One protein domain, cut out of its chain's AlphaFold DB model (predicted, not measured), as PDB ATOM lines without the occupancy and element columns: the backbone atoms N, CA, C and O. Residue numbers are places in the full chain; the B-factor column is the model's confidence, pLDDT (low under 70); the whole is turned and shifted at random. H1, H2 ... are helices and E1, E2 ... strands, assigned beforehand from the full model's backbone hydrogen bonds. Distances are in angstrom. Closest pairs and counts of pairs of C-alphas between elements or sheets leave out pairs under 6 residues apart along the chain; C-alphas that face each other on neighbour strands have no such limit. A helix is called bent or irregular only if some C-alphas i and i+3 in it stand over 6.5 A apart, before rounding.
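Overview. This is residues 7 to 196 of the 203 residues of an uncharacterized protein of Nitrosopumilus sp (UniProt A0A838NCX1). A twisted sheet of five strands is sandwiched between helices: H1 and H3b, one arm of the bent helix H3, cover one face, and H2 packs on the other. H4 folds back along H3b, while the small hairpin E6 and E7 packs through E7 on both arms of H3, away from the large sheet; residues 60 to 65 stick out. The 190 printed residues include four named helices and seven named strands, in the order E1 H1 E2 H2 E3 E4 E5 H3 H4 E6 E7. The large sheet, E2 E1 E3 E5 E4, is mixed and E6 with E7 antiparallel; the class is mixed, helices and strands. The whole is compact, with a radius of gyration of the C-alphas of 16.3 A and spans of 48 by 46 by 31 A.

Along the chain. Find C-alpha 7 at (45.779, 21.936, 12.016), where E1, residues 7 to 14, begins its 22.4 A. H1, residues 18 to 44, spans 32.9 A; it is irregular, with C-alphas 24 and 27 7.6 A apart and a kink of 65 degrees near residue 25. Next come E2, 49 to 57, 24.9 A; H2, 68 to 78; E3, 83 to 88; E4, 101 to 104; and E5, 107 to 111. H3, residues 123 to 149, was assigned as one helix by its hydrogen bonds but is bent, with C-alphas 133 and 136 6.9 A apart; its arms are H3a, 123 to 133, and H3b, 136 to 149, 20.1 A. H4, 154 to 170, spans 23.7 A, then E6, 176 to 178, leads to E7, 193 to 195, ending at C-alpha 195, (46.817, 4.686, 12.708).

Arrangement. Look first at E1 and E2, parallel, with N 9 and O 51 2.9 A apart; E1, H1, E2 form a strand-helix-strand unit, two parallel neighbours joined through a helix, with a right-handed crossover. E3 is parallel to E1 (N 10 and O 85, 2.8 A) and to E5 (N 86 and O 108, 2.8 A). E4 and E5 are an antiparallel hairpin, with N 109 and O 102 2.8 A apart. E2, H2, E3 form a split unit, with E1 between its strands, also right-handed. In three layers, helices on both faces, H1 and H3b are on the same face, at heights over the sheet of 7.7 A and 8.4 A, and H2 is on the opposite face at 8.7 A. H3b and H4 touch as a helical hairpin at a shallow tilt of 15 degrees, opposite ways; their closest C-alphas, His 144 and Phe 158, are 6.6 A apart. E6 and E7 are an antiparallel hairpin, with N 176 and O 195 2.9 A apart; the closest C-alphas of E7 and H3b, Thr 195 and Ala 136, are 4.6 A apart. Every O i to N i+4 pair is within hydrogen-bond range in H2 and H3a, against 21 of 23 in H1, 8 of 10 in H3b and 11 of 13 in H4.

Size, cuts and confidence. The two C-alphas farthest apart, Arg 61 and Ser 186, are 49.6 A apart. The printed part has no cut; its long links are E3 to E4, E5 to H3 and E6 to E7. Look for pLDDT under 70 at residues 59 to 65, 94 to 99 and 118 to 120.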
ATOM      1  N   LEU A   7      45.681  22.875  13.131       97.06
ATOM      2  CA  LEU A   7      45.779  21.936  12.016       97.06
ATOM      3  C   LEU A   7      44.518  22.067  11.155       97.06
ATOM      4  O   LEU A   7      43.400  22.088  11.668       97.06
ATOM      5  N   PHE A   8      44.700  22.147   9.844       97.31
ATOM      6  CA  PHE A   8      43.621  22.291   8.882       97.31
ATOM      7  C   PHE A   8      43.691  21.174   7.840       97.31
ATOM      8  O   PHE A   8      44.627  21.132   7.041       97.31
ATOM      9  N   PHE A   9      42.711  20.271   7.833       98.25
ATOM     10  CA  PHE A   9      42.573  19.268   6.778       98.25
ATOM     11  C   PHE A   9      41.872  19.872   5.563       98.25
ATOM     12  O   PHE A   9      40.723  20.292   5.652       98.25
ATOM     13  N   ILE A  10      42.547  19.882   4.420       97.56
ATOM     14  CA  ILE A  10      42.042  20.468   3.181       97.56
ATOM     15  C   ILE A  10      41.738  19.338   2.204       97.56
ATOM     16  O   ILE A  10      42.649  18.716   1.651       97.56
ATOM     17  N   TYR A  11      40.457  19.073   1.963       96.94
ATOM     18  CA  TYR A  11      40.039  18.126   0.936       96.94
ATOM     19  C   TYR A  11      40.116  18.787  -0.441       96.94
ATOM     20  O   TYR A  11      39.305  19.647  -0.790       96.94
ATOM     21  N   VAL A  12      41.104  18.403  -1.245       95.06
ATOM     22  CA  VAL A  12      41.339  19.016  -2.554       95.06
ATOM     23  C   VAL A  12      40.475  18.314  -3.594       95.06
ATOM     24  O   VAL A  12      40.597  17.109  -3.804       95.06
ATOM     25  N   ALA A  13      39.630  19.070  -4.291       92.88
ATOM     26  CA  ALA A  13      38.743  18.554  -5.327       92.88
ATOM     27  C   ALA A  13      38.826  19.408  -6.592       92.88
ATOM     28  O   ALA A  13      39.067  20.609  -6.535       92.88
ATOM     29  N   LYS A  14      38.601  18.803  -7.759       91.19
ATOM     30  CA  LYS A  14      38.470  19.569  -9.006       91.19
ATOM     31  C   LYS A  14      37.219  20.447  -8.947       91.19
ATOM     32  O   LYS A  14      36.195  19.989  -8.438       91.19
ATOM     33  N   GLU A  15      37.268  21.642  -9.537       89.50
ATOM     34  CA  GLU A  15      36.128  22.573  -9.560       89.50
ATOM     35  C   GLU A  15      34.831  21.922 -10.058       89.50
ATOM     36  O   GLU A  15      33.766  22.093  -9.478       89.50
ATOM     37  N   GLN A  16      34.900  21.102 -11.102       89.88
ATOM     38  CA  GLN A  16      33.701  20.478 -11.656       89.88
ATOM     39  C   GLN A  16      33.136  19.320 -10.810       89.88
ATOM     40  O   GLN A  16      32.047  18.839 -11.102       89.88
ATOM     41  N   GLU A  17      33.849  18.859  -9.775       91.44
ATOM     42  CA  GLU A  17      33.462  17.691  -8.967       91.44
ATOM     43  C   GLU A  17      33.294  18.004  -7.473       91.44
ATOM     44  O   GLU A  17      32.772  17.162  -6.745       91.44
ATOM     45  N   TRP A  18      33.712  19.177  -6.981       92.81
ATOM     46  CA  TRP A  18      33.818  19.425  -5.536       92.81
ATOM     47  C   TRP A  18      32.502  19.222  -4.780       92.81
ATOM     48  O   TRP A  18      32.520  18.682  -3.680       92.81
ATOM     49  N   ARG A  19      31.354  19.560  -5.384       95.12
ATOM     50  CA  ARG A  19      30.026  19.336  -4.779       95.12
ATOM     51  C   ARG A  19      29.684  17.857  -4.654       95.12
ATOM     52  O   ARG A  19      29.140  17.433  -3.641       95.12
ATOM     53  N   GLN A  20      30.024  17.067  -5.673       93.44
ATOM     54  CA  GLN A  20      29.849  15.618  -5.627       93.44
ATOM     55  C   GLN A  20      30.740  15.022  -4.534       93.44
ATOM     56  O   GLN A  20      30.268  14.248  -3.710       93.44
ATOM     57  N   ARG A  21      32.015  15.427  -4.482       92.31
ATOM     58  CA  ARG A  21      32.952  14.945  -3.457       92.31
ATOM     59  C   ARG A  21      32.534  15.361  -2.054       92.31
ATOM     60  O   ARG A  21      32.629  14.555  -1.140       92.31
ATOM     61  N   GLN A  22      32.001  16.569  -1.892       93.31
ATOM     62  CA  GLN A  22      31.401  16.998  -0.637       93.31
ATOM     63  C   GLN A  22      30.233  16.086  -0.240       93.31
ATOM     64  O   GLN A  22      30.148  15.670   0.905       93.31
ATOM     65  N   SER A  23      29.347  15.734  -1.170       93.00
ATOM     66  CA  SER A  23      28.225  14.845  -0.860       93.00
ATOM     67  C   SER A  23      28.652  13.416  -0.505       93.00
ATOM     68  O   SER A  23      27.950  12.760   0.255       93.00
ATOM     69  N   GLU A  24      29.742  12.918  -1.089       91.19
ATOM     70  CA  GLU A  24      30.145  11.507  -0.984       91.19
ATOM     71  C   GLU A  24      31.167  11.248   0.133       91.19
ATOM     72  O   GLU A  24      31.075  10.237   0.822       91.19
ATOM     73  N   ASP A  25      32.131  12.151   0.330       93.00
ATOM     74  CA  ASP A  25      33.302  11.898   1.179       93.00
ATOM     75  C   ASP A  25      33.300  12.749   2.468       93.00
ATOM     76  O   ASP A  25      34.002  12.424   3.427       93.00
ATOM     77  N   TRP A  26      32.530  13.845   2.517       94.44
ATOM     78  CA  TRP A  26      32.678  14.866   3.566       94.44
ATOM     79  C   TRP A  26      32.346  14.375   4.971       94.44
ATOM     80  O   TRP A  26      33.014  14.773   5.923       94.44
ATOM     81  N   GLU A  27      31.347  13.504   5.113       95.31
ATOM     82  CA  GLU A  27      30.999  12.934   6.417       95.31
ATOM     83  C   GLU A  27      32.197  12.177   7.002       95.31
ATOM     84  O   GLU A  27      32.605  12.442   8.136       95.31
ATOM     85  N   TYR A  28      32.844  11.333   6.196       96.50
ATOM     86  CA  TYR A  28      34.033  10.613   6.627       96.50
ATOM     87  C   TYR A  28      35.199  11.565   6.916       96.50
ATOM     88  O   TYR A  28      35.821  11.452   7.968       96.50
ATOM     89  N   VAL A  29      35.484  12.531   6.035       97.06
ATOM     90  CA  VAL A  29      36.587  13.499   6.214       97.06
ATOM     91  C   VAL A  29      36.403  14.334   7.485       97.06
ATOM     92  O   VAL A  29      37.352  14.523   8.244       97.06
ATOM     93  N   SER A  30      35.180  14.790   7.756       96.62
ATOM     94  CA  SER A  30      34.840  15.545   8.966       96.62
ATOM     95  C   SER A  30      34.939  14.684  10.231       96.62
ATOM     96  O   SER A  30      35.446  15.129  11.262       96.62
ATOM     97  N   SER A  31      34.503  13.425  10.164       97.75
ATOM     98  CA  SER A  31      34.648  12.467  11.264       97.75
ATOM     99  C   SER A  31      36.126  12.138  11.534       97.75
ATOM    100  O   SER A  31      36.573  12.109  12.680       97.75
ATOM    101  N   MET A  32      36.916  11.992  10.470       98.00
ATOM    102  CA  MET A  32      38.354  11.736  10.511       98.00
ATOM    103  C   MET A  32      39.146  12.916  11.084       98.00
ATOM    104  O   MET A  32      40.071  12.696  11.863       98.00
ATOM    105  N   SER A  33      38.799  14.165  10.754       98.06
ATOM    106  CA  SER A  33      39.487  15.329  11.331       98.06
ATOM    107  C   SER A  33      39.281  15.404  12.847       98.06
ATOM    108  O   SER A  33      40.235  15.618  13.593       98.06
ATOM    109  N   ARG A  34      38.066  15.109  13.326       98.06
ATOM    110  CA  ARG A  34      37.770  14.971  14.761       98.06
ATOM    111  C   ARG A  34      38.524  13.812  15.408       98.06
ATOM    112  O   ARG A  34      38.980  13.951  16.539       98.06
ATOM    113  N   PHE A  35      38.652  12.686  14.710       98.50
ATOM    114  CA  PHE A  35      39.450  11.561  15.190       98.50
ATOM    115  C   PHE A  35      40.919  11.957  15.358       98.50
ATOM    116  O   PHE A  35      41.492  11.716  16.416       98.50
ATOM    117  N   PHE A  36      41.525  12.611  14.362       98.19
ATOM    118  CA  PHE A  36      42.924  13.028  14.459       98.19
ATOM    119  C   PHE A  36      43.154  14.136  15.483       98.19
ATOM    120  O   PHE A  36      44.207  14.144  16.106       98.19
ATOM    121  N   HIS A  37      42.174  15.005  15.733       97.81
ATOM    122  CA  HIS A  37      42.212  15.905  16.886       97.81
ATOM    123  C   HIS A  37      42.376  15.124  18.194       97.81
ATOM    124  O   HIS A  37      43.369  15.301  18.898       97.81
ATOM    125  N   TRP A  38      41.448  14.201  18.463       97.81
ATOM    126  CA  TRP A  38      41.488  13.352  19.652       97.81
ATOM    127  C   TRP A  38      42.779  12.531  19.735       97.81
ATOM    128  O   TRP A  38      43.372  12.400  20.802       97.81
ATOM    129  N   TRP A  39      43.232  11.971  18.615       97.69
ATOM    130  CA  TRP A  39      44.416  11.122  18.572       97.69
ATOM    131  C   TRP A  39      45.696  11.913  18.854       97.69
ATOM    132  O   TRP A  39      46.520  11.452  19.643       97.69
ATOM    133  N   ILE A  40      45.850  13.111  18.275       96.06
ATOM    134  CA  ILE A  40      46.997  13.988  18.552       96.06
ATOM    135  C   ILE A  40      47.020  14.363  20.039       96.06
ATOM    136  O   ILE A  40      48.056  14.217  20.687       96.06
ATOM    137  N   GLU A  41      45.884  14.765  20.606       95.12
ATOM    138  CA  GLU A  41      45.781  15.087  22.031       95.12
ATOM    139  C   GLU A  41      46.144  13.869  22.901       95.12
ATOM    140  O   GLU A  41      47.012  13.942  23.772       95.12
ATOM    141  N   ARG A  42      45.546  12.707  22.616       94.88
ATOM    142  CA  ARG A  42      45.669  11.492  23.431       94.88
ATOM    143  C   ARG A  42      47.055  10.855  23.396       94.88
ATOM    144  O   ARG A  42      47.494  10.338  24.426       94.88
ATOM    145  N   TYR A  43      47.684  10.820  22.222       94.56
ATOM    146  CA  TYR A  43      48.953  10.124  21.992       94.56
ATOM    147  C   TYR A  43      50.153  11.067  21.997       94.56
ATOM    148  O   TYR A  43      51.269  10.621  22.208       94.56
ATOM    149  N   PHE A  44      49.973  12.370  21.804       92.81
ATOM    150  CA  PHE A  44      51.107  13.289  21.758       92.81
ATOM    151  C   PHE A  44      51.042  14.400  22.790       92.81
ATOM    152  O   PHE A  44      52.009  15.158  22.865       92.81
ATOM    153  N   ASP A  45      49.986  14.485  23.604       93.12
ATOM    154  CA  ASP A  45      49.816  15.551  24.598       93.12
ATOM    155  C   ASP A  45      50.002  16.934  23.947       93.12
ATOM    156  O   ASP A  45      50.783  17.782  24.387       93.12
ATOM    157  N   LEU A  46      49.375  17.099  22.777       92.75
ATOM    158  CA  LEU A  46      49.424  18.317  21.985       92.75
ATOM    159  C   LEU A  46      47.998  18.778  21.690       92.75
ATOM    160  O   LEU A  46      47.267  18.143  20.938       92.75
ATOM    161  N   ASP A  47      47.634  19.910  22.280       92.38
ATOM    162  CA  ASP A  47      46.353  20.570  22.052       92.38
ATOM    163  C   ASP A  47      46.438  21.454  20.796       92.38
ATOM    164  O   ASP A  47      47.135  22.478  20.775       92.38
ATOM    165  N   LEU A  48      45.770  21.010  19.729       93.69
ATOM    166  CA  LEU A  48      45.621  21.728  18.467       93.69
ATOM    167  C   LEU A  48      44.136  21.921  18.178       93.69
ATOM    168  O   LEU A  48      43.363  20.971  18.171       93.69
ATOM    169  N   THR A  49      43.754  23.127  17.772       95.50
ATOM    170  CA  THR A  49      42.487  23.328  17.073       95.50
ATOM    171  C   THR A  49      42.552  22.614  15.725       95.50
ATOM    172  O   THR A  49      43.390  22.948  14.886       95.50
ATOM    173  N   VAL A  50      41.672  21.642  15.498       97.06
ATOM    174  CA  VAL A  50      41.587  20.925  14.221       97.06
ATOM    175  C   VAL A  50      40.320  21.316  13.480       97.06
ATOM    176  O   VAL A  50      39.213  21.173  13.994       97.06
ATOM    177  N   GLU A  51      40.489  21.771  12.246       96.44
ATOM    178  CA  GLU A  51      39.400  22.113  11.333       96.44
ATOM    179  C   GLU A  51      39.558  21.366  10.006       96.44
ATOM    180  O   GLU A  51      40.609  20.788   9.714       96.44
ATOM    181  N   ALA A  52      38.493  21.352   9.205       96.88
ATOM    182  CA  ALA A  52      38.527  20.808   7.858       96.88
ATOM    183  C   ALA A  52      37.748  21.702   6.888       96.88
ATOM    184  O   ALA A  52      36.719  22.271   7.257       96.88
ATOM    185  N   ASP A  53      38.194  21.769   5.636       94.81
ATOM    186  CA  ASP A  53      37.501  22.420   4.524       94.81
ATOM    187  C   ASP A  53      37.688  21.632   3.222       94.81
ATOM    188  O   ASP A  53      38.321  20.573   3.167       94.81
ATOM    189  N   ILE A  54      37.077  22.157   2.167       95.12
ATOM    190  CA  ILE A  54      37.239  21.679   0.803       95.12
ATOM    191  C   ILE A  54      37.877  22.811   0.007       95.12
ATOM    192  O   ILE A  54      37.431  23.956   0.099       95.12
ATOM    193  N   LEU A  55      38.876  22.480  -0.807       94.06
ATOM    194  CA  LEU A  55      39.481  23.376  -1.787       94.06
ATOM    195  C   LEU A  55      39.036  22.963  -3.199       94.06
ATOM    196  O   LEU A  55      39.592  22.008  -3.757       94.06
ATOM    197  N   PRO A  56      38.048  23.662  -3.789       90.81
ATOM    198  CA  PRO A  56      37.749  23.573  -5.211       90.81
ATOM    199  C   PRO A  56      38.886  24.178  -6.039       90.81
ATOM    200  O   PRO A  56      39.215  25.359  -5.922       90.81
ATOM    201  N   VAL A  57      39.511  23.359  -6.876       85.69
ATOM    202  CA  VAL A  57      40.596  23.789  -7.756       85.69
ATOM    203  C   VAL A  57      40.010  24.285  -9.069       85.69
ATOM    204  O   VAL A  57      39.614  23.476  -9.914       85.69
ATOM    205  N   ILE A  58      40.037  25.602  -9.266       76.94
ATOM    206  CA  ILE A  58      39.651  26.262 -10.516       76.94
ATOM    207  C   ILE A  58      40.828  26.199 -11.505       76.94
ATOM    208  O   ILE A  58      41.871  26.803 -11.242       76.94
ATOM    209  N   PRO A  59      40.706  25.506 -12.652       63.41
ATOM    210  CA  PRO A  59      41.762  25.501 -13.659       63.41
ATOM    211  C   PRO A  59      41.886  26.885 -14.329       63.41
ATOM    212  O   PRO A  59      41.023  27.293 -15.107       63.41
ATOM    213  N   GLY A  60      42.973  27.603 -14.031       58.09
ATOM    214  CA  GLY A  60      43.385  28.863 -14.666       58.09
ATOM    215  C   GLY A  60      44.538  28.665 -15.664       58.09
ATOM    216  O   GLY A  60      45.234  27.659 -15.638       58.09
ATOM    217  N   ARG A  61      44.691  29.597 -16.614       50.22
ATOM    218  CA  ARG A  61      45.492  29.484 -17.853       50.22
ATOM    219  C   ARG A  61      46.908  28.887 -17.701       50.22
ATOM    220  O   ARG A  61      47.747  29.448 -17.018       50.22
ATOM    221  N   VAL A  62      47.144  27.851 -18.519       45.03
ATOM    222  CA  VAL A  62      48.418  27.302 -19.038       45.03
ATOM    223  C   VAL A  62      49.507  27.063 -17.974       45.03
ATOM    224  O   VAL A  62      50.197  27.983 -17.564       45.03
ATOM    225  N   PHE A  63      49.695  25.782 -17.629       45.88
ATOM    226  CA  PHE A  63      50.685  25.182 -16.706       45.88
ATOM    227  C   PHE A  63      50.256  24.894 -15.256       45.88
ATOM    228  O   PHE A  63      51.004  24.204 -14.565       45.88
ATOM    229  N   ASP A  64      49.034  25.230 -14.828       51.53
ATOM    230  CA  ASP A  64      48.477  24.775 -13.536       51.53
ATOM    231  C   ASP A  64      48.037  23.293 -13.581       51.53
ATOM    232  O   ASP A  64      46.887  22.926 -13.330       51.53
ATOM    233  N   ARG A  65      48.965  22.388 -13.916       62.38
ATOM    234  CA  ARG A  65      48.805  20.992 -13.499       62.38
ATOM    235  C   ARG A  65      48.883  20.976 -11.978       62.38
ATOM    236  O   ARG A  65      49.793  21.576 -11.402       62.38
ATOM    237  N   MET A  66      47.950  20.267 -11.349       77.06
ATOM    238  CA  MET A  66      48.017  20.053  -9.910       77.06
ATOM    239  C   MET A  66      49.386  19.530  -9.518       77.06
ATOM    240  O   MET A  66      49.861  18.520 -10.039       77.06
ATOM    241  N   SER A  67      50.019  20.283  -8.636       82.31
ATOM    242  CA  SER A  67      51.390  20.082  -8.216       82.31
ATOM    243  C   SER A  67      51.536  20.540  -6.778       82.31
ATOM    244  O   SER A  67      50.713  21.302  -6.263       82.31
ATOM    245  N   ILE A  68      52.619  20.101  -6.148       84.88
ATOM    246  CA  ILE A  68      53.020  20.574  -4.823       84.88
ATOM    247  C   ILE A  68      53.143  22.106  -4.833       84.88
ATOM    248  O   ILE A  68      52.616  22.758  -3.944       84.88
ATOM    249  N   SER A  69      53.701  22.699  -5.896       87.06
ATOM    250  CA  SER A  69      53.852  24.155  -6.026       87.06
ATOM    251  C   SER A  69      52.527  24.922  -5.999       87.06
ATOM    252  O   SER A  69      52.481  26.042  -5.495       87.06
ATOM    253  N   TYR A  70      51.438  24.345  -6.518       88.12
ATOM    254  CA  TYR A  70      50.113  24.955  -6.384       88.12
ATOM    255  C   TYR A  70      49.680  24.986  -4.911       88.12
ATOM    256  O   TYR A  70      49.285  26.037  -4.411       88.12
ATOM    257  N   LEU A  71      49.807  23.854  -4.212       91.81
ATOM    258  CA  LEU A  71      49.439  23.737  -2.799       91.81
ATOM    259  C   LEU A  71      50.336  24.587  -1.891       91.81
ATOM    260  O   LEU A  71      49.858  25.131  -0.908       91.81
ATOM    261  N   GLU A  72      51.612  24.775  -2.228       91.00
ATOM    262  CA  GLU A  72      52.510  25.679  -1.499       91.00
ATOM    263  C   GLU A  72      52.074  27.149  -1.593       91.00
ATOM    264  O   GLU A  72      52.239  27.905  -0.628       91.00
ATOM    265  N   ARG A  73      51.517  27.573  -2.739       91.19
ATOM    266  CA  ARG A  73      50.936  28.917  -2.888       91.19
ATOM    267  C   ARG A  73      49.695  29.066  -2.014       91.19
ATOM    268  O   ARG A  73      49.646  30.006  -1.226       91.19
ATOM    269  N   ASP A  74      48.772  28.107  -2.086       92.50
ATOM    270  CA  ASP A  74      47.572  28.076  -1.237       92.50
ATOM    271  C   ASP A  74      47.940  28.073   0.262       92.50
ATOM    272  O   ASP A  74      47.459  28.909   1.025       92.50
ATOM    273  N   HIS A  75      48.900  27.243   0.675       94.12
ATOM    274  CA  HIS A  75      49.427  27.204   2.041       94.12
ATOM    275  C   HIS A  75      49.967  28.570   2.494       94.12
ATOM    276  O   HIS A  75      49.713  29.025   3.614       94.12
ATOM    277  N   LYS A  76      50.717  29.257   1.622       92.94
ATOM    278  CA  LYS A  76      51.250  30.592   1.910       92.94
ATOM    279  C   LYS A  76      50.134  31.622   2.089       92.94
ATOM    280  O   LYS A  76      50.252  32.458   2.983       92.94
ATOM    281  N   GLU A  77      49.097  31.569   1.260       93.12
ATOM    282  CA  GLU A  77      47.947  32.480   1.306       93.12
ATOM    283  C   GLU A  77      47.075  32.252   2.548       93.12
ATOM    284  O   GLU A  77      46.626  33.216   3.165       93.12
ATOM    285  N   ARG A  78      46.907  30.994   2.970       92.25
ATOM    286  CA  ARG A  78      46.146  30.617   4.174       92.25
ATOM    287  C   ARG A  78      46.900  30.844   5.486       92.25
ATOM    288  O   ARG A  78      46.284  30.910   6.544       92.25
ATOM    289  N   GLY A  79      48.222  30.999   5.421       93.00
ATOM    290  CA  GLY A  79      49.076  31.354   6.550       93.00
ATOM    291  C   GLY A  79      50.087  30.261   6.887       93.00
ATOM    292  O   GLY A  79      49.743  29.204   7.407       93.00
ATOM    293  N   ARG A  80      51.373  30.564   6.677       88.50
ATOM    294  CA  ARG A  80      52.495  29.616   6.853       88.50
ATOM    295  C   ARG A  80      52.699  29.104   8.282       88.50
ATOM    296  O   ARG A  80      53.493  28.195   8.489       88.50
ATOM    297  N   SER A  81      52.065  29.732   9.269       90.31
ATOM    298  CA  SER A  81      52.116  29.335  10.681       90.31
ATOM    299  C   SER A  81      51.003  28.361  11.076       90.31
ATOM    300  O   SER A  81      50.968  27.929  12.225       90.31
ATOM    301  N   ILE A  82      50.086  28.038  10.161       94.00
ATOM    302  CA  ILE A  82      49.041  27.030  10.347       94.00
ATOM    303  C   ILE A  82      49.510  25.750   9.669       94.00
ATOM    304  O   ILE A  82      49.971  25.791   8.525       94.00
ATOM    305  N   TYR A  83      49.365  24.618  10.357       96.62
ATOM    306  CA  TYR A  83      49.641  23.330   9.744       96.62
ATOM    307  C   TYR A  83      48.511  22.969   8.777       96.62
ATOM    308  O   TYR A  83      47.394  22.678   9.197       96.62
ATOM    309  N   HIS A  84      48.794  23.002   7.477       97.50
ATOM    310  CA  HIS A  84      47.845  22.614   6.439       97.50
ATOM    311  C   HIS A  84      48.133  21.188   5.969       97.50
ATOM    312  O   HIS A  84      49.258  20.867   5.581       97.50
ATOM    313  N   PHE A  85      47.108  20.339   5.991       97.56
ATOM    314  CA  PHE A  85      47.185  18.943   5.586       97.56
ATOM    315  C   PHE A  85      46.264  18.681   4.394       97.56
ATOM    316  O   PHE A  85      45.044  18.643   4.533       97.56
ATOM    317  N   TYR A  86      46.838  18.466   3.218       96.62
ATOM    318  CA  TYR A  86      46.106  18.326   1.965       96.62
ATOM    319  C   TYR A  86      45.775  16.862   1.651       96.62
ATOM    320  O   TYR A  86      46.659  16.012   1.537       96.62
ATOM    321  N   LEU A  87      44.491  16.581   1.446       96.44
ATOM    322  CA  LEU A  87      43.978  15.303   0.953       96.44
ATOM    323  C   LEU A  87      43.791  15.432  -0.566       96.44
ATOM    324  O   LEU A  87      42.810  16.014  -1.031       96.44
ATOM    325  N   THR A  88      44.767  14.971  -1.350       94.31
ATOM    326  CA  THR A  88      44.861  15.284  -2.785       94.31
ATOM    327  C   THR A  88      44.346  14.168  -3.681       94.31
ATOM    328  O   THR A  88      44.622  12.999  -3.461       94.31
ATOM    329  N   TYR A  89      43.692  14.491  -4.797       91.31
ATOM    330  CA  TYR A  89      43.329  13.472  -5.800       91.31
ATOM    331  C   TYR A  89      44.504  13.017  -6.689       91.31
ATOM    332  O   TYR A  89      44.329  12.194  -7.588       91.31
ATOM    333  N   PHE A  90      45.703  13.563  -6.479       88.69
ATOM    334  CA  PHE A  90      46.914  13.260  -7.239       88.69
ATOM    335  C   PHE A  90      48.050  12.853  -6.300       88.69
ATOM    336  O   PHE A  90      48.080  13.270  -5.142       88.69
ATOM    337  N   LYS A  91      48.983  12.048  -6.815       85.56
ATOM    338  CA  LYS A  91      50.197  11.650  -6.095       85.56
ATOM    339  C   LYS A  91      51.266  12.740  -6.214       85.56
ATOM    340  O   LYS A  91      51.385  13.331  -7.293       85.56
ATOM    341  N   PRO A  92      52.075  12.984  -5.171       78.31
ATOM    342  CA  PRO A  92      53.284  13.781  -5.326       78.31
ATOM    343  C   PRO A  92      54.215  13.101  -6.346       78.31
ATOM    344  O   PRO A  92      54.375  11.884  -6.330       78.31
ATOM    345  N   LEU A  93      54.811  13.876  -7.262       70.62
ATOM    346  CA  LEU A  93      55.720  13.338  -8.294       70.62
ATOM    347  C   LEU A  93      57.070  12.879  -7.724       70.62
ATOM    348  O   LEU A  93      57.782  12.113  -8.366       70.62
ATOM    349  N   TRP A  94      57.417  13.368  -6.538       64.44
ATOM    350  CA  TRP A  94      58.597  12.978  -5.786       64.44
ATOM    351  C   TRP A  94      58.213  12.922  -4.311       64.44
ATOM    352  O   TRP A  94      57.615  13.870  -3.794       64.44
ATOM    353  N   THR A  95      58.523  11.804  -3.665       66.94
ATOM    354  CA  THR A  95      58.272  11.573  -2.244       66.94
ATOM    355  C   THR A  95      59.542  11.053  -1.598       66.94
ATOM    356  O   THR A  95      60.306  10.304  -2.207       66.94
ATOM    357  N   ASP A  96      59.770  11.459  -0.358       62.91
ATOM    358  CA  ASP A  96      60.817  10.928   0.513       62.91
ATOM    359  C   ASP A  96      60.369   9.660   1.261       62.91
ATOM    360  O   ASP A  96      61.146   9.076   2.012       62.91
ATOM    361  N   CYS A  97      59.130   9.219   1.028       66.31
ATOM    362  CA  CYS A  97      58.513   8.064   1.657       66.31
ATOM    363  C   CYS A  97      57.773   7.191   0.618       66.31
ATOM    364  O   CYS A  97      57.153   7.738  -0.306       66.31
ATOM    365  N   PRO A  98      57.774   5.850   0.760       62.84
ATOM    366  CA  PRO A  98      57.006   4.943  -0.101       62.84
ATOM    367  C   PRO A  98      55.480   5.156  -0.057       62.84
ATOM    368  O   PRO A  98      54.773   4.663  -0.933       62.84
ATOM    369  N   THR A  99      54.946   5.913   0.908       62.53
ATOM    370  CA  THR A  99      53.496   6.049   1.135       62.53
ATOM    371  C   THR A  99      52.780   7.099   0.284       62.53
ATOM    372  O   THR A  99      51.699   7.551   0.658       62.53
ATOM    373  N   GLU A 100      53.353   7.520  -0.848       74.38
ATOM    374  CA  GLU A 100      52.727   8.502  -1.759       74.38
ATOM    375  C   GLU A 100      52.332   9.810  -1.040       74.38
ATOM    376  O   GLU A 100      51.313  10.440  -1.339       74.38
ATOM    377  N   ALA A 101      53.153  10.192  -0.063       84.88
ATOM    378  CA  ALA A 101      52.945  11.311   0.838       84.88
ATOM    379  C   ALA A 101      54.105  12.305   0.756       84.88
ATOM    380  O   ALA A 101      55.206  11.954   0.336       84.88
ATOM    381  N   TYR A 102      53.862  13.546   1.168       87.94
ATOM    382  CA  TYR A 102      54.890  14.579   1.246       87.94
ATOM    383  C   TYR A 102      54.695  15.423   2.507       87.94
ATOM    384  O   TYR A 102      53.564  15.757   2.869       87.94
ATOM    385  N   SER A 103      55.797  15.779   3.166       89.50
ATOM    386  CA  SER A 103      55.787  16.628   4.354       89.50
ATOM    387  C   SER A 103      56.894  17.676   4.316       89.50
ATOM    388  O   SER A 103      58.045  17.400   3.981       89.50
ATOM    389  N   SER A 104      56.546  18.889   4.730       89.25
ATOM    390  CA  SER A 104      57.482  19.936   5.119       89.25
ATOM    391  C   SER A 104      56.915  20.701   6.323       89.25
ATOM    392  O   SER A 104      55.864  20.354   6.859       89.25
ATOM    393  N   GLU A 105      57.636  21.702   6.825       91.31
ATOM    394  CA  GLU A 105      57.184  22.456   7.999       91.31
ATOM    395  C   GLU A 105      55.806  23.093   7.760       91.31
ATOM    396  O   GLU A 105      55.624  23.842   6.800       91.31
ATOM    397  N   ASN A 106      54.852  22.809   8.655       94.75
ATOM    398  CA  ASN A 106      53.456  23.241   8.574       94.75
ATOM    399  C   ASN A 106      52.728  22.810   7.286       94.75
ATOM    400  O   ASN A 106      51.661  23.346   6.974       94.75
ATOM    401  N   PHE A 107      53.239  21.812   6.564       94.81
ATOM    402  CA  PHE A 107      52.648  21.321   5.324       94.81
ATOM    403  C   PHE A 107      52.704  19.794   5.261       94.81
ATOM    404  O   PHE A 107      53.762  19.173   5.354       94.81
ATOM    405  N   GLY A 108      51.555  19.164   5.069       94.75
ATOM    406  CA  GLY A 108      51.446  17.727   4.850       94.75
ATOM    407  C   GLY A 108      50.541  17.457   3.668       94.75
ATOM    408  O   GLY A 108      49.592  18.200   3.432       94.75
ATOM    409  N   MET A 109      50.806  16.398   2.916       94.19
ATOM    410  CA  MET A 109      49.860  15.918   1.924       94.19
ATOM    411  C   MET A 109      49.938  14.411   1.739       94.19
ATOM    412  O   MET A 109      51.008  13.807   1.833       94.19
ATOM    413  N   VAL A 110      48.793  13.826   1.409       93.88
ATOM    414  CA  VAL A 110      48.662  12.434   0.969       93.88
ATOM    415  C   VAL A 110      47.701  12.378  -0.204       93.88
ATOM    416  O   VAL A 110      46.762  13.178  -0.279       93.88
ATOM    417  N   GLN A 111      47.877  11.392  -1.082       93.62
ATOM    418  CA  GLN A 111      46.823  11.095  -2.039       93.62
ATOM    419  C   GLN A 111      45.600  10.515  -1.309       93.62
ATOM    420  O   GLN A 111      45.677   9.438  -0.723       93.62
ATOM    421  N   TRP A 112      44.460  11.193  -1.412       94.50
ATOM    422  CA  TRP A 112      43.165  10.669  -1.006       94.50
ATOM    423  C   TRP A 112      42.714   9.554  -1.951       94.50
ATOM    424  O   TRP A 112      42.473   9.770  -3.145       94.50
ATOM    425  N   LYS A 113      42.597   8.345  -1.410       93.62
ATOM    426  CA  LYS A 113      42.161   7.140  -2.109       93.62
ATOM    427  C   LYS A 113      40.685   6.904  -1.842       93.62
ATOM    428  O   LYS A 113      40.226   6.939  -0.703       93.62
ATOM    429  N   ARG A 114      39.959   6.603  -2.916       91.38
ATOM    430  CA  ARG A 114      38.525   6.307  -2.897       91.38
ATOM    431  C   ARG A 114      38.296   4.857  -3.321       91.38
ATOM    432  O   ARG A 114      39.075   4.359  -4.139       91.38
ATOM    433  N   PRO A 115      37.262   4.182  -2.792       88.75
ATOM    434  CA  PRO A 115      36.971   2.810  -3.176       88.75
ATOM    435  C   PRO A 115      36.689   2.751  -4.688       88.75
ATOM    436  O   PRO A 115      35.886   3.544  -5.188       88.75
ATOM    437  N   PRO A 116      37.336   1.839  -5.436       77.69
ATOM    438  CA  PRO A 116      37.264   1.817  -6.899       77.69
ATOM    439  C   PRO A 116      35.841   1.583  -7.427       77.69
ATOM    440  O   PRO A 116      35.501   2.098  -8.487       77.69
ATOM    441  N   ASN A 117      34.998   0.878  -6.662       73.62
ATOM    442  CA  ASN A 117      33.599   0.594  -6.986       73.62
ATOM    443  C   ASN A 117      32.666   1.016  -5.836       73.62
ATOM    444  O   ASN A 117      32.012   0.177  -5.214       73.62
ATOM    445  N   ALA A 118      32.599   2.319  -5.550       64.50
ATOM    446  CA  ALA A 118      31.777   2.870  -4.464       64.50
ATOM    447  C   ALA A 118      30.288   2.459  -4.530       64.50
ATOM    448  O   ALA A 118      29.648   2.315  -3.498       64.50
ATOM    449  N   PHE A 119      29.745   2.208  -5.728       60.62
ATOM    450  CA  PHE A 119      28.344   1.804  -5.925       60.62
ATOM    451  C   PHE A 119      28.059   0.316  -5.669       60.62
ATOM    452  O   PHE A 119      26.899  -0.065  -5.559       60.62
ATOM    453  N   ALA A 120      29.093  -0.530  -5.612       60.75
ATOM    454  CA  ALA A 120      28.956  -1.981  -5.438       60.75
ATOM    455  C   ALA A 120      29.419  -2.469  -4.056       60.75
ATOM    456  O   ALA A 120      29.297  -3.653  -3.757       60.75
ATOM    457  N   SER A 121      29.974  -1.571  -3.243       76.44
ATOM    458  CA  SER A 121      30.522  -1.890  -1.926       76.44
ATOM    459  C   SER A 121      29.508  -1.524  -0.846       76.44
ATOM    460  O   SER A 121      28.821  -0.507  -0.950       76.44
ATOM    461  N   SER A 122      29.418  -2.332   0.205       85.19
ATOM    462  CA  SER A 122      28.656  -1.959   1.397       85.19
ATOM    463  C   SER A 122      29.281  -0.739   2.087       85.19
ATOM    464  O   SER A 122      30.481  -0.481   1.973       85.19
ATOM    465  N   GLU A 123      28.486  -0.001   2.864       84.38
ATOM    466  CA  GLU A 123      28.974   1.147   3.644       84.38
ATOM    467  C   GLU A 123      30.145   0.766   4.572       84.38
ATOM    468  O   GLU A 123      31.114   1.518   4.712       84.38
ATOM    469  N   GLY A 124      30.097  -0.437   5.151       87.88
ATOM    470  CA  GLY A 124      31.169  -0.975   5.989       87.88
ATOM    471  C   GLY A 124      32.468  -1.233   5.220       87.88
ATOM    472  O   GLY A 124      33.544  -0.916   5.722       87.88
ATOM    473  N   GLU A 125      32.393  -1.757   3.995       89.88
ATOM    474  CA  GLU A 125      33.572  -1.965   3.139       89.88
ATOM    475  C   GLU A 125      34.171  -0.640   2.667       89.88
ATOM    476  O   GLU A 125      35.389  -0.472   2.718       89.88
ATOM    477  N   CYS A 126      33.329   0.323   2.278       90.94
ATOM    478  CA  CYS A 126      33.768   1.680   1.952       90.94
ATOM    479  C   CYS A 126      34.499   2.321   3.136       90.94
ATOM    480  O   CYS A 126      35.589   2.864   2.971       90.94
ATOM    481  N   THR A 127      33.930   2.206   4.338       93.50
ATOM    482  CA  THR A 127      34.523   2.742   5.567       93.50
ATOM    483  C   THR A 127      35.883   2.109   5.859       93.50
ATOM    484  O   THR A 127      36.852   2.829   6.095       93.50
ATOM    485  N   LYS A 128      35.990   0.775   5.785       93.56
ATOM    486  CA  LYS A 128      37.264   0.070   5.987       93.56
ATOM    487  C   LYS A 128      38.307   0.468   4.950       93.56
ATOM    488  O   LYS A 128      39.438   0.766   5.320       93.56
ATOM    489  N   PHE A 129      37.916   0.557   3.678       94.12
ATOM    490  CA  PHE A 129      38.810   1.011   2.616       94.12
ATOM    491  C   PHE A 129      39.351   2.413   2.905       94.12
ATOM    492  O   PHE A 129      40.554   2.634   2.801       94.12
ATOM    493  N   LEU A 130      38.485   3.363   3.274       95.19
ATOM    494  CA  LEU A 130      38.912   4.728   3.576       95.19
ATOM    495  C   LEU A 130      39.883   4.759   4.763       95.19
ATOM    496  O   LEU A 130      40.870   5.495   4.713       95.19
ATOM    497  N   ALA A 131      39.643   3.934   5.782       96.06
ATOM    498  CA  ALA A 131      40.499   3.833   6.956       96.06
ATOM    499  C   ALA A 131      41.879   3.258   6.609       96.06
ATOM    500  O   ALA A 131      42.898   3.888   6.895       96.06
ATOM    501  N   ASP A 132      41.910   2.114   5.929       93.19
ATOM    502  CA  ASP A 132      43.145   1.408   5.582       93.19
ATOM    503  C   ASP A 132      43.967   2.171   4.530       93.19
ATOM    504  O   ASP A 132      45.188   2.264   4.632       93.19
ATOM    505  N   ALA A 133      43.311   2.756   3.522       92.38
ATOM    506  CA  ALA A 133      43.995   3.408   2.407       92.38
ATOM    507  C   ALA A 133      44.473   4.834   2.725       92.38
ATOM    508  O   ALA A 133      45.428   5.304   2.095       92.38
ATOM    509  N   ASN A 134      43.818   5.527   3.667       95.25
ATOM    510  CA  ASN A 134      44.103   6.932   3.968       95.25
ATOM    511  C   ASN A 134      44.603   7.155   5.395       95.25
ATOM    512  O   ASN A 134      45.655   7.767   5.563       95.25
ATOM    513  N   CYS A 135      43.884   6.696   6.426       96.19
ATOM    514  CA  CYS A 135      44.174   7.103   7.807       96.19
ATOM    515  C   CYS A 135      45.570   6.667   8.275       96.19
ATOM    516  O   CYS A 135      46.257   7.461   8.916       96.19
ATOM    517  N   ALA A 136      46.038   5.480   7.878       91.00
ATOM    518  CA  ALA A 136      47.404   5.037   8.158       91.00
ATOM    519  C   ALA A 136      48.455   6.027   7.612       91.00
ATOM    520  O   ALA A 136      49.296   6.527   8.365       91.00
ATOM    521  N   ASN A 137      48.340   6.403   6.334       92.75
ATOM    522  CA  ASN A 137      49.240   7.362   5.680       92.75
ATOM    523  C   ASN A 137      49.124   8.770   6.276       92.75
ATOM    524  O   ASN A 137      50.120   9.478   6.401       92.75
ATOM    525  N   ILE A 138      47.919   9.178   6.674       96.12
ATOM    526  CA  ILE A 138      47.709  10.460   7.348       96.12
ATOM    527  C   ILE A 138      48.425  10.461   8.696       96.12
ATOM    528  O   ILE A 138      49.193  11.379   8.970       96.12
ATOM    529  N   SER A 139      48.241   9.415   9.506       95.62
ATOM    530  CA  SER A 139      48.884   9.304  10.817       95.62
ATOM    531  C   SER A 139      50.410   9.355  10.714       95.62
ATOM    532  O   SER A 139      51.047  10.063  11.486       95.62
ATOM    533  N   HIS A 140      50.983   8.716   9.692       93.25
ATOM    534  CA  HIS A 140      52.406   8.778   9.375       93.25
ATOM    535  C   HIS A 140      52.909  10.205   9.131       93.25
ATOM    536  O   HIS A 140      53.871  10.648   9.758       93.25
ATOM    537  N   VAL A 141      52.242  10.951   8.247       94.19
ATOM    538  CA  VAL A 141      52.636  12.329   7.921       94.19
ATOM    539  C   VAL A 141      52.430  13.260   9.115       94.19
ATOM    540  O   VAL A 141      53.270  14.121   9.370       94.19
ATOM    541  N   LEU A 142      51.351  13.070   9.881       95.69
ATOM    542  CA  LEU A 142      51.102  13.838  11.099       95.69
ATOM    543  C   LEU A 142      52.204  13.622  12.141       95.69
ATOM    544  O   LEU A 142      52.594  14.587  12.795       95.69
ATOM    545  N   CYS A 143      52.750  12.406  12.278       94.50
ATOM    546  CA  CYS A 143      53.848  12.140  13.211       94.50
ATOM    547  C   CYS A 143      55.062  13.040  12.950       94.50
ATOM    548  O   CYS A 143      55.636  13.561  13.908       94.50
ATOM    549  N   HIS A 144      55.435  13.264  11.680       93.06
ATOM    550  CA  HIS A 144      56.579  14.123  11.329       93.06
ATOM    551  C   HIS A 144      56.406  15.525  11.900       93.06
ATOM    552  O   HIS A 144      57.317  16.079  12.517       93.06
ATOM    553  N   GLU A 145      55.215  16.086  11.722       93.31
ATOM    554  CA  GLU A 145      54.943  17.454  12.128       93.31
ATOM    555  C   GLU A 145      54.697  17.581  13.633       93.31
ATOM    556  O   GLU A 145      55.220  18.494  14.271       93.31
ATOM    557  N   VAL A 146      53.971  16.639  14.238       93.81
ATOM    558  CA  VAL A 146      53.706  16.643  15.681       93.81
ATOM    559  C   VAL A 146      55.005  16.489  16.477       93.81
ATOM    560  O   VAL A 146      55.224  17.220  17.446       93.81
ATOM    561  N   LEU A 147      55.923  15.611  16.059       92.81
ATOM    562  CA  LEU A 147      57.222  15.472  16.726       92.81
ATOM    563  C   LEU A 147      58.103  16.713  16.534       92.81
ATOM    564  O   LEU A 147      58.760  17.142  17.489       92.81
ATOM    565  N   ARG A 148      58.054  17.354  15.358       92.69
ATOM    566  CA  ARG A 148      58.696  18.656  15.131       92.69
ATOM    567  C   ARG A 148      58.138  19.732  16.068       92.69
ATOM    568  O   ARG A 148      58.917  20.454  16.688       92.69
ATOM    569  N   MET A 149      56.815  19.821  16.222       91.62
ATOM    570  CA  MET A 149      56.147  20.761  17.137       91.62
ATOM    571  C   MET A 149      56.532  20.520  18.603       91.62
ATOM    572  O   MET A 149      56.678  21.477  19.363       91.62
ATOM    573  N   LYS A 150      56.772  19.261  18.989       90.56
ATOM    574  CA  LYS A 150      57.306  18.883  20.309       90.56
ATOM    575  C   LYS A 150      58.809  19.158  20.473       90.56
ATOM    576  O   LYS A 150      59.365  18.873  21.530       90.56
ATOM    577  N   GLY A 151      59.472  19.714  19.459       90.75
ATOM    578  CA  GLY A 151      60.884  20.091  19.508       90.75
ATOM    579  C   GLY A 151      61.863  18.930  19.320       90.75
ATOM    580  O   GLY A 151      63.056  19.111  19.567       90.75
ATOM    581  N   LYS A 152      61.398  17.750  18.881       90.88
ATOM    582  CA  LYS A 152      62.292  16.643  18.510       90.88
ATOM    583  C   LYS A 152      63.106  17.053  17.282       90.88
ATOM    584  O   LYS A 152      62.606  17.731  16.378       90.88
ATOM    585  N   LYS A 153      64.378  16.656  17.225       90.19
ATOM    586  CA  LYS A 153      65.235  17.022  16.089       90.19
ATOM    587  C   LYS A 153      64.820  16.232  14.857       90.19
ATOM    588  O   LYS A 153      64.577  15.035  14.952       90.19
ATOM    589  N   ARG A 154      64.858  16.874  13.683       88.31
ATOM    590  CA  ARG A 154      64.519  16.231  12.402       88.31
ATOM    591  C   ARG A 154      65.219  14.893  12.194       88.31
ATOM    592  O   ARG A 154      64.563  13.937  11.825       88.31
ATOM    593  N   LYS A 155      66.524  14.819  12.461       85.62
ATOM    594  CA  LYS A 155      67.288  13.572  12.297       85.62
ATOM    595  C   LYS A 155      66.771  12.429  13.173       85.62
ATOM    596  O   LYS A 155      66.806  11.296  12.735       85.62
ATOM    597  N   GLU A 156      66.293  12.738  14.377       84.25
ATOM    598  CA  GLU A 156      65.797  11.732  15.320       84.25
ATOM    599  C   GLU A 156      64.422  11.222  14.876       84.25
ATOM    600  O   GLU A 156      64.242  10.028  14.697       84.25
ATOM    601  N   TYR A 157      63.456  12.118  14.644       87.62
ATOM    602  CA  TYR A 157      62.095  11.670  14.345       87.62
ATOM    603  C   TYR A 157      61.931  11.116  12.926       87.62
ATOM    604  O   TYR A 157      61.078  10.261  12.707       87.62
ATOM    605  N   PHE A 158      62.705  11.609  11.956       88.56
ATOM    606  CA  PHE A 158      62.498  11.271  10.549       88.56
ATOM    607  C   PHE A 158      62.819   9.802  10.266       88.56
ATOM    608  O   PHE A 158      62.001   9.108   9.670       88.56
ATOM    609  N   GLU A 159      63.969   9.319  10.747       87.00
ATOM    610  CA  GLU A 159      64.369   7.913  10.612       87.00
ATOM    611  C   GLU A 159      63.407   7.000  11.381       87.00
ATOM    612  O   GLU A 159      62.864   6.068  10.799       87.00
ATOM    613  N   THR A 160      63.088   7.320  12.641       88.62
ATOM    614  CA  THR A 160      62.199   6.476  13.458       88.62
ATOM    615  C   THR A 160      60.787   6.359  12.879       88.62
ATOM    616  O   THR A 160      60.199   5.281  12.919       88.62
ATOM    617  N   ILE A 161      60.223   7.441  12.330       90.38
ATOM    618  CA  ILE A 161      58.896   7.385  11.702       90.38
ATOM    619  C   ILE A 161      58.925   6.517  10.438       90.38
ATOM    620  O   ILE A 161      57.997   5.738  10.219       90.38
ATOM    621  N   HIS A 162      59.969   6.638   9.616       89.62
ATOM    622  CA  HIS A 162      60.098   5.836   8.399       89.62
ATOM    623  C   HIS A 162      60.325   4.359   8.716       89.62
ATOM    624  O   HIS A 162      59.638   3.518   8.150       89.62
ATOM    625  N   GLU A 163      61.179   4.039   9.688       89.00
ATOM    626  CA  GLU A 163      61.354   2.666  10.171       89.00
ATOM    627  C   GLU A 163      60.053   2.085  10.735       89.00
ATOM    628  O   GLU A 163      59.741   0.917  10.509       89.00
ATOM    629  N   LEU A 164      59.267   2.885  11.465       89.75
ATOM    630  CA  LEU A 164      57.965   2.447  11.961       89.75
ATOM    631  C   LEU A 164      57.001   2.146  10.805       89.75
ATOM    632  O   LEU A 164      56.318   1.123  10.827       89.75
ATOM    633  N   MET A 165      56.954   3.013   9.793       88.81
ATOM    634  CA  MET A 165      56.156   2.771   8.592       88.81
ATOM    635  C   MET A 165      56.611   1.497   7.873       88.81
ATOM    636  O   MET A 165      55.777   0.656   7.543       88.81
ATOM    637  N   ASP A 166      57.916   1.305   7.691       88.31
ATOM    638  CA  ASP A 166      58.464   0.112   7.046       88.31
ATOM    639  C   ASP A 166      58.092  -1.163   7.813       88.31
ATOM    640  O   ASP A 166      57.686  -2.146   7.196       88.31
ATOM    641  N   LYS A 167      58.097  -1.133   9.150       89.25
ATOM    642  CA  LYS A 167      57.625  -2.257   9.975       89.25
ATOM    643  C   LYS A 167      56.153  -2.585   9.741       89.25
ATOM    644  O   LYS A 167      55.786  -3.755   9.660       89.25
ATOM    645  N   HIS A 168      55.303  -1.571   9.608       88.25
ATOM    646  CA  HIS A 168      53.884  -1.772   9.303       88.25
ATOM    647  C   HIS A 168      53.640  -2.288   7.879       88.25
ATOM    648  O   HIS A 168      52.683  -3.028   7.654       88.25
ATOM    649  N   VAL A 169      54.469  -1.886   6.912       85.50
ATOM    650  CA  VAL A 169      54.294  -2.242   5.494       85.50
ATOM    651  C   VAL A 169      54.934  -3.589   5.151       85.50
ATOM    652  O   VAL A 169      54.353  -4.347   4.376       85.50
ATOM    653  N   TYR A 170      56.109  -3.890   5.706       86.50
ATOM    654  CA  TYR A 170      56.948  -5.020   5.290       86.50
ATOM    655  C   TYR A 170      57.208  -6.058   6.388       86.50
ATOM    656  O   TYR A 170      57.592  -7.178   6.059       86.50
ATOM    657  N   GLU A 171      57.002  -5.724   7.665       86.06
ATOM    658  CA  GLU A 171      57.258  -6.631   8.802       86.06
ATOM    659  C   GLU A 171      55.974  -7.042   9.547       86.06
ATOM    660  O   GLU A 171      56.036  -7.538  10.672       86.06
ATOM    661  N   ASP A 172      54.804  -6.838   8.930       84.94
ATOM    662  CA  ASP A 172      53.484  -7.191   9.474       84.94
ATOM    663  C   ASP A 172      53.184  -6.601  10.868       84.94
ATOM    664  O   ASP A 172      52.338  -7.123  11.607       84.94
ATOM    665  N   LEU A 173      53.830  -5.486  11.244       87.25
ATOM    666  CA  LEU A 173      53.497  -4.787  12.483       87.25
ATOM    667  C   LEU A 173      52.025  -4.331  12.416       87.25
ATOM    668  O   LEU A 173      51.647  -3.600  11.494       87.25
ATOM    669  N   PRO A 174      51.161  -4.723  13.368       90.38
ATOM    670  CA  PRO A 174      49.746  -4.385  13.293       90.38
ATOM    671  C   PRO A 174      49.508  -2.889  13.485       90.38
ATOM    672  O   PRO A 174      50.024  -2.289  14.423       90.38
ATOM    673  N   TYR A 175      48.663  -2.298  12.643       94.88
ATOM    674  CA  TYR A 175      48.118  -0.968  12.905       94.88
ATOM    675  C   TYR A 175      47.192  -0.970  14.132       94.88
ATOM    676  O   TYR A 175      46.684  -2.011  14.563       94.88
ATOM    677  N   LEU A 176      46.904   0.223  14.652       96.69
ATOM    678  CA  LEU A 176      45.867   0.435  15.655       96.69
ATOM    679  C   LEU A 176      44.537   0.751  14.968       96.69
ATOM    680  O   LEU A 176      44.472   1.631  14.112       96.69
ATOM    681  N   TYR A 177      43.475   0.046  15.361       97.69
ATOM    682  CA  TYR A 177      42.146   0.149  14.755       97.69
ATOM    683  C   TYR A 177      41.160   0.778  15.732       97.69
ATOM    684  O   TYR A 177      41.049   0.336  16.876       97.69
ATOM    685  N   PHE A 178      40.399   1.767  15.274       98.38
ATOM    686  CA  PHE A 178      39.456   2.506  16.107       98.38
ATOM    687  C   PHE A 178      38.054   2.489  15.511       98.38
ATOM    688  O   PHE A 178      37.876   2.580  14.294       98.38
ATOM    689  N   ASN A 179      37.044   2.400  16.373       97.38
ATOM    690  CA  ASN A 179      35.655   2.584  15.964       97.38
ATOM    691  C   ASN A 179      35.276   4.078  15.860       97.38
ATOM    692  O   ASN A 179      36.080   4.977  16.103       97.38
ATOM    693  N   ASP A 180      34.020   4.336  15.516       96.31
ATOM    694  CA  ASP A 180      33.375   5.654  15.446       96.31
ATOM    695  C   ASP A 180      33.356   6.437  16.776       96.31
ATOM    696  O   ASP A 180      33.234   7.659  16.772       96.31
ATOM    697  N   HIS A 181      33.539   5.749  17.905       97.00
ATOM    698  CA  HIS A 181      33.669   6.334  19.244       97.00
ATOM    699  C   HIS A 181      35.135   6.483  19.690       97.00
ATOM    700  O   HIS A 181      35.399   6.671  20.879       97.00
ATOM    701  N   PHE A 182      36.084   6.343  18.759       97.25
ATOM    702  CA  PHE A 182      37.533   6.445  18.975       97.25
ATOM    703  C   PHE A 182      38.087   5.414  19.972       97.25
ATOM    704  O   PHE A 182      39.142   5.600  20.576       97.25
ATOM    705  N   LYS A 183      37.387   4.290  20.159       97.31
ATOM    706  CA  LYS A 183      37.851   3.189  21.008       97.31
ATOM    707  C   LYS A 183      38.702   2.232  20.197       97.31
ATOM    708  O   LYS A 183      38.299   1.840  19.102       97.31
ATOM    709  N   LEU A 184      39.828   1.822  20.775       97.31
ATOM    710  CA  LEU A 184      40.676   0.776  20.218       97.31
ATOM    711  C   LEU A 184      39.898  -0.548  20.163       97.31
ATOM    712  O   LEU A 184      39.296  -0.965  21.156       97.31
ATOM    713  N   ILE A 185      39.908  -1.196  19.004       97.38
ATOM    714  CA  ILE A 185      39.202  -2.447  18.722       97.38
ATOM    715  C   ILE A 185      40.084  -3.386  17.892       97.38
ATOM    716  O   ILE A 185      41.139  -3.008  17.393       97.38
ATOM    717  N   SER A 186      39.654  -4.638  17.738       95.50
ATOM    718  CA  SER A 186      40.337  -5.597  16.864       95.50
ATOM    719  C   SER A 186      40.132  -5.251  15.383       95.50
ATOM    720  O   SER A 186      39.034  -4.856  14.990       95.50
ATOM    721  N   LYS A 187      41.136  -5.532  14.538       93.75
ATOM    722  CA  LYS A 187      41.044  -5.485  13.063       93.75
ATOM    723  C   LYS A 187      39.843  -6.257  12.499       93.75
ATOM    724  O   LYS A 187      39.290  -5.897  11.467       93.75
ATOM    725  N   ASN A 188      39.403  -7.315  13.180       92.94
ATOM    726  CA  ASN A 188      38.266  -8.121  12.726       92.94
ATOM    727  C   ASN A 188      36.901  -7.489  13.058       92.94
ATOM    728  O   ASN A 188      35.868  -7.997  12.632       92.94
ATOM    729  N   SER A 189      36.879  -6.388  13.815       94.00
ATOM    730  CA  SER A 189      35.661  -5.652  14.172       94.00
ATOM    731  C   SER A 189      35.282  -4.613  13.104       94.00
ATOM    732  O   SER A 189      35.944  -4.467  12.073       94.00
ATOM    733  N   SER A 190      34.183  -3.891  13.336       93.62
ATOM    734  CA  SER A 190      33.818  -2.722  12.530       93.62
ATOM    735  C   SER A 190      34.635  -1.511  12.987       93.62
ATOM    736  O   SER A 190      34.337  -0.925  14.029       93.62
ATOM    737  N   TYR A 191      35.696  -1.185  12.247       97.00
ATOM    738  CA  TYR A 191      36.540  -0.012  12.481       97.00
ATOM    739  C   TYR A 191      36.295   1.064  11.429       97.00
ATOM    740  O   TYR A 191      35.900   0.780  10.299       97.00
ATOM    741  N   ARG A 192      36.542   2.305  11.838       97.44
ATOM    742  CA  ARG A 192      36.383   3.509  11.027       97.44
ATOM    743  C   ARG A 192      37.690   4.261  10.835       97.44
ATOM    744  O   ARG A 192      37.815   4.966   9.850       97.44
ATOM    745  N   PHE A 193      38.657   4.099  11.734       98.38
ATOM    746  CA  PHE A 193      39.947   4.777  11.637       98.38
ATOM    747  C   PHE A 193      41.089   3.814  11.929       98.38
ATOM    748  O   PHE A 193      40.931   2.856  12.690       98.38
ATOM    749  N   VAL A 194      42.239   4.094  11.324       97.25
ATOM    750  CA  VAL A 194      43.464   3.306  11.463       97.25
ATOM    751  C   VAL A 194      44.646   4.250  11.629       97.25
ATOM    752  O   VAL A 194      44.729   5.255  10.926       97.25
ATOM    753  N   THR A 195      45.561   3.940  12.542       96.75
ATOM    754  CA  THR A 195      46.817   4.686  12.708       96.75
ATOM    755  C   THR A 195      47.994   3.738  12.846       96.75
ATOM    756  O   THR A 195      47.817   2.574  13.210       96.75
ATOM    757  N   LEU A 196      49.204   4.246  12.615       92.25
ATOM    758  CA  LEU A 196      50.418   3.566  13.066       92.25
ATOM    759  C   LEU A 196      50.366   3.315  14.583       92.25
ATOM    760  O   LEU A 196      49.722   4.065  15.332       92.25
TER     761      LEU A 196